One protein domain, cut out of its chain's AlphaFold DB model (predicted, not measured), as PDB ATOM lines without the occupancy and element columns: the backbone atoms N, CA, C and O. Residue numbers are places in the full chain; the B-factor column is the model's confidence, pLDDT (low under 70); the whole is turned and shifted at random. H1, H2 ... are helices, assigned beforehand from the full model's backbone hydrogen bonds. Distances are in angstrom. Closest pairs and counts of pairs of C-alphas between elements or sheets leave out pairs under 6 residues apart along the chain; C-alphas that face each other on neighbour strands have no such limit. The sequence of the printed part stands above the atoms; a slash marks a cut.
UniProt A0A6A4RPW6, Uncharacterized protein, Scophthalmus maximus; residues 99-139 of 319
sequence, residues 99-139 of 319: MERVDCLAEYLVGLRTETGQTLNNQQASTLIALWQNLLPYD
ATOM      1  N   MET A  99     225.168 218.052 211.464       79.94
ATOM      2  CA  MET A  99     225.152 216.899 210.543       79.94
ATOM      3  C   MET A  99     226.378 216.834 209.620       79.94
ATOM      4  O   MET A  99     226.844 215.746 209.309       79.94
ATOM      5  N   GLU A 100     226.973 217.974 209.267       81.56
ATOM      6  CA  GLU A 100     228.139 218.036 208.370       81.56
ATOM      7  C   GLU A 100     229.353 217.240 208.892       81.56
ATOM      8  O   GLU A 100     230.056 216.588 208.121       81.56
ATOM      9  N   ARG A 101     229.550 217.196 210.215       87.31
ATOM     10  CA  ARG A 101     230.642 216.440 210.856       87.31
ATOM     11  C   ARG A 101     230.395 214.931 210.770       87.31
ATOM     12  O   ARG A 101     231.325 214.151 210.557       87.31
ATOM     13  N   VAL A 102     229.130 214.529 210.907       91.56
ATOM     14  CA  VAL A 102     228.678 213.142 210.735       91.56
ATOM     15  C   VAL A 102     228.816 212.719 209.272       91.56
ATOM     16  O   VAL A 102     229.324 211.629 209.009       91.56
ATOM     17  N   ASP A 103     228.443 213.591 208.334       90.12
ATOM     18  CA  ASP A 103     228.556 213.347 206.895       90.12
ATOM     19  C   ASP A 103     230.022 213.173 206.482       90.12
ATOM     20  O   ASP A 103     230.361 212.194 205.820       90.12
ATOM     21  N   CYS A 104     230.924 214.028 206.973       90.38
ATOM     22  CA  CYS A 104     232.364 213.906 206.737       90.38
ATOM     23  C   CYS A 104     232.942 212.572 207.247       90.38
ATOM     24  O   CYS A 104     233.741 211.927 206.559       90.38
ATOM     25  N   LEU A 105     232.535 212.116 208.440       94.31
ATOM     26  CA  LEU A 105     232.934 210.800 208.945       94.31
ATOM     27  C   LEU A 105     232.360 209.669 208.076       94.31
ATOM     28  O   LEU A 105     233.073 208.713 207.762       94.31
ATOM     29  N   ALA A 106     231.091 209.767 207.674       93.69
ATOM     30  CA  ALA A 106     230.427 208.767 206.845       93.69
ATOM     31  C   ALA A 106     231.075 208.651 205.456       93.69
ATOM     32  O   ALA A 106     231.386 207.539 205.018       93.69
ATOM     33  N   GLU A 107     231.342 209.776 204.794       93.69
ATOM     34  CA  GLU A 107     232.036 209.831 203.506       93.69
ATOM     35  C   GLU A 107     233.416 209.180 203.595       93.69
ATOM     36  O   GLU A 107     233.759 208.333 202.764       93.69
ATOM     37  N   TYR A 108     234.180 209.494 204.646       93.69
ATOM     38  CA  TYR A 108     235.503 208.910 204.848       93.69
ATOM     39  C   TYR A 108     235.442 207.390 205.052       93.69
ATOM     40  O   TYR A 108     236.210 206.647 204.441       93.69
ATOM     41  N   LEU A 109     234.496 206.894 205.857       93.06
ATOM     42  CA  LEU A 109     234.307 205.457 206.087       93.06
ATOM     43  C   LEU A 109     233.907 204.705 204.810       93.06
ATOM     44  O   LEU A 109     234.394 203.595 204.563       93.06
ATOM     45  N   VAL A 110     233.041 205.297 203.984       92.94
ATOM     46  CA  VAL A 110     232.663 204.728 202.684       92.94
ATOM     47  C   VAL A 110     233.869 204.703 201.743       92.94
ATOM     48  O   VAL A 110     234.130 203.661 201.137       92.94
ATOM     49  N   GLY A 111     234.646 205.788 201.682       91.25
ATOM     50  CA  GLY A 111     235.888 205.857 200.908       91.25
ATOM     51  C   GLY A 111     236.878 204.763 201.312       91.25
ATOM     52  O   GLY A 111     237.309 203.965 200.475       91.25
ATOM     53  N   LEU A 112     237.130 204.615 202.616       91.25
ATOM     54  CA  LEU A 112     238.003 203.567 203.151       91.25
ATOM     55  C   LEU A 112     237.551 202.162 202.749       91.25
ATOM     56  O   LEU A 112     238.383 201.337 202.362       91.25
ATOM     57  N   ARG A 113     236.244 201.882 202.797       88.31
ATOM     58  CA  ARG A 113     235.697 200.582 202.384       88.31
ATOM     59  C   ARG A 113     235.987 200.284 200.913       88.31
ATOM     60  O   ARG A 113     236.257 199.133 200.581       88.31
ATOM     61  N   THR A 114     235.928 201.295 200.047       85.12
ATOM     62  CA  THR A 114     236.199 201.120 198.612       85.12
ATOM     63  C   THR A 114     237.682 200.942 198.294       85.12
ATOM     64  O   THR A 114     238.014 200.187 197.384       85.12
ATOM     65  N   GLU A 115     238.571 201.586 199.050       81.38
ATOM     66  CA  GLU A 115     240.011 201.602 198.758       81.38
ATOM     67  C   GLU A 115     240.787 200.478 199.449       81.38
ATOM     68  O   GLU A 115     241.771 199.977 198.911       81.38
ATOM     69  N   THR A 116     240.370 200.087 200.655       76.56
ATOM     70  CA  THR A 116     241.257 199.376 201.585       76.56
ATOM     71  C   THR A 116     240.900 197.895 201.769       76.56
ATOM     72  O   THR A 116     241.723 197.127 202.263       76.56
ATOM     73  N   GLY A 117     239.716 197.452 201.322       67.56
ATOM     74  CA  GLY A 117     239.294 196.043 201.253       67.56
ATOM     75  C   GLY A 117     239.113 195.331 202.604       67.56
ATOM     76  O   GLY A 117     238.053 194.765 202.851       67.56
ATOM     77  N   GLN A 118     240.114 195.373 203.492       70.25
ATOM     78  CA  GLN A 118     240.094 194.716 204.800       70.25
ATOM     79  C   GLN A 118     241.035 195.333 205.867       70.25
ATOM     80  O   GLN A 118     240.794 195.104 207.051       70.25
ATOM     81  N   THR A 119     242.093 196.088 205.515       84.88
ATOM     82  CA  THR A 119     243.171 196.449 206.476       84.88
ATOM     83  C   THR A 119     243.484 197.945 206.558       84.88
ATOM     84  O   THR A 119     244.127 198.487 205.667       84.88
ATOM     85  N   LEU A 120     243.113 198.605 207.656       88.31
ATOM     86  CA  LEU A 120     243.368 200.038 207.860       88.31
ATOM     87  C   LEU A 120     244.857 200.348 208.107       88.31
ATOM     88  O   LEU A 120     245.507 199.694 208.921       88.31
ATOM     89  N   ASN A 121     245.380 201.387 207.453       92.31
ATOM     90  CA  ASN A 121     246.690 201.977 207.749       92.31
ATOM     91  C   ASN A 121     246.614 202.852 209.018       92.31
ATOM     92  O   ASN A 121     245.589 203.478 209.289       92.31
ATOM     93  N   ASN A 122     247.722 202.976 209.752       93.38
ATOM     94  CA  ASN A 122     247.863 203.857 210.913       93.38
ATOM     95  C   ASN A 122     247.433 205.304 210.619       93.38
ATOM     96  O   ASN A 122     246.706 205.894 211.409       93.38
ATOM     97  N   GLN A 123     247.802 205.865 209.461       92.75
ATOM     98  CA  GLN A 123     247.383 207.228 209.097       92.75
ATOM     99  C   GLN A 123     245.860 207.346 208.922       92.75
ATOM    100  O   GLN A 123     245.251 208.343 209.320       92.75
ATOM    101  N   GLN A 124     245.235 206.322 208.337       92.88
ATOM    102  CA  GLN A 124     243.787 206.279 208.141       92.88
ATOM    103  C   GLN A 124     243.064 206.128 209.484       92.88
ATOM    104  O   GLN A 124     242.079 206.817 209.734       92.88
ATOM    105  N   ALA A 125     243.596 205.289 210.377       94.06
ATOM    106  CA  ALA A 125     243.086 205.131 211.733       94.06
ATOM    107  C   ALA A 125     243.161 206.447 212.524       94.06
ATOM    108  O   ALA A 125     242.165 206.856 213.114       94.06
ATOM    109  N   SER A 126     244.292 207.159 212.473       95.56
ATOM    110  CA  SER A 126     244.438 208.473 213.112       95.56
ATOM    111  C   SER A 126     243.432 209.494 212.578       95.56
ATOM    112  O   SER A 126     242.841 210.244 213.351       95.56
ATOM    113  N   THR A 127     243.193 209.494 211.264       94.19
ATOM    114  CA  THR A 127     242.214 210.390 210.628       94.19
ATOM    115  C   THR A 127     240.790 210.066 211.079       94.19
ATOM    116  O   THR A 127     240.036 210.963 211.443       94.19
ATOM    117  N   LEU A 128     240.434 208.780 211.138       94.44
ATOM    118  CA  LEU A 128     239.136 208.320 211.634       94.44
ATOM    119  C   LEU A 128     238.915 208.728 213.097       94.44
ATOM    120  O   LEU A 128     237.844 209.224 213.436       94.44
ATOM    121  N   ILE A 129     239.930 208.570 213.953       95.00
ATOM    122  CA  ILE A 129     239.869 208.989 215.361       95.00
ATOM    123  C   ILE A 129     239.649 210.502 215.465       95.00
ATOM    124  O   ILE A 129     238.812 210.936 216.254       95.00
ATOM    125  N   ALA A 130     240.357 211.301 214.662       94.50
ATOM    126  CA  ALA A 130     240.199 212.753 214.657       94.50
ATOM    127  C   ALA A 130     238.786 213.176 214.222       94.50
ATOM    128  O   ALA A 130     238.174 214.015 214.880       94.50
ATOM    129  N   LEU A 131     238.242 212.561 213.166       94.25
ATOM    130  CA  LEU A 131     236.872 212.812 212.705       94.25
ATOM    131  C   LEU A 131     235.838 212.419 213.768       94.25
ATOM    132  O   LEU A 131     234.917 213.182 214.034       94.25
ATOM    133  N   TRP A 132     236.026 211.278 214.437       94.31
ATOM    134  CA  TRP A 132     235.167 210.842 215.541       94.31
ATOM    135  C   TRP A 132     235.205 211.799 216.743       94.31
ATOM    136  O   TRP A 132     234.166 212.165 217.288       94.31
ATOM    137  N   GLN A 133     236.398 212.233 217.164       92.19
ATOM    138  CA  GLN A 133     236.557 213.212 218.248       92.19
ATOM    139  C   GLN A 133     235.961 214.568 217.869       92.19
ATOM    140  O   GLN A 133     235.444 215.288 218.724       92.19
ATOM    141  N   ASN A 134     235.987 214.888 216.576       91.12
ATOM    142  CA  ASN A 134     235.289 216.016 215.996       91.12
ATOM    143  C   ASN A 134     233.811 215.692 215.693       91.12
ATOM    144  O   ASN A 134     233.249 216.280 214.788       91.12
ATOM    145  N   LEU A 135     233.131 214.831 216.443       89.56
ATOM    146  CA  LEU A 135     231.663 214.791 216.454       89.56
ATOM    147  C   LEU A 135     231.100 215.579 217.640       89.56
ATOM    148  O   LEU A 135     231.839 215.947 218.558       89.56
ATOM    149  N   LEU A 136     229.800 215.896 217.637       87.25
ATOM    150  CA  LEU A 136     229.171 216.466 218.830       87.25
ATOM    151  C   LEU A 136     229.085 215.383 219.918       87.25
ATOM    152  O   LEU A 136     228.947 214.203 219.593       87.25
ATOM    153  N   PRO A 137     229.117 215.747 221.214       86.69
ATOM    154  CA  PRO A 137     229.013 214.770 222.297       86.69
ATOM    155  C   PRO A 137     227.767 213.883 222.207       86.69
ATOM    156  O   PRO A 137     227.813 212.743 222.652       86.69
ATOM    157  N   TYR A 138     226.675 214.399 221.628       83.19
ATOM    158  CA  TYR A 138     225.446 213.649 221.371       83.19
ATOM    159  C   TYR A 138     225.657 212.518 220.351       83.19
ATOM    160  O   TYR A 138     225.267 211.383 220.609       83.19
ATOM    161  N   ASP A 139     226.351 212.792 219.247       86.31
ATOM    162  CA  ASP A 139     226.583 211.825 218.164       86.31
ATOM    163  C   ASP A 139     227.609 210.747 218.542       86.31
ATOM    164  O   ASP A 139     227.605 209.646 217.993       86.31
TER     165      ASP A 139
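AT A GLANCE: This is residues 99 to 139 of the 319 residues of an uncharacterized protein of Scophthalmus maximus (UniProt A0A6A4RPW6). The domain is a helical hairpin: a long helix, H1, and a shorter one, H2, stand side by side and run opposite ways, joined by a tight turn at one end of the long axis. Past H2 the last residues, 134 to 139, carry on without a named element toward the end where H1 begins. The printed part has 41 residues with two named helices, H1 then H2 along the chain, and no named strand, in the class all helix. It is only just compact, close to loose, with a radius of gyration of the C-alphas of 10.6 A, and elongated, with spans of 30 by 17 by 11 A.

IN THESE COORDINATES: H1 takes residues 99 to 116 and measures 25.4 A from first to last C-alpha, starting at C-alpha 99 at (225.152, 216.899, 210.543). H2 takes residues 122 to 133 and measures 16.4 A, from C-alpha 122 at (247.863, 203.857, 210.913) to C-alpha 133 at (236.557, 213.212, 218.248).

HOW THE PARTS SIT: H1 and H2 form a helical hairpin and touch, with 7 pairs of C-alphas within 8 A. The closest C-alphas are those of Leu 105 and Leu 131, 5.8 A apart. H1 touches H2 with residues 101 to 109 alone, and H2 touches H1 with residues 128 to 132 alone. The two run opposite ways at a shallow tilt of 19 degrees, and their centres are 11.1 A apart. In H1 and H2 every O i to N i+4 pair is within hydrogen-bond range.

THE WHOLE: The two C-alphas farthest apart are those of Gly 117 and Tyr 138, at 30.1 A, while those of Met 99 and Asp 139, the first and last printed, are 9.3 A apart. The printed part has no cut, and the link from H1 to H2, 5 residues, is tight. The mean pLDDT of the printed part is 89.1, and residue 117 alone is under 70.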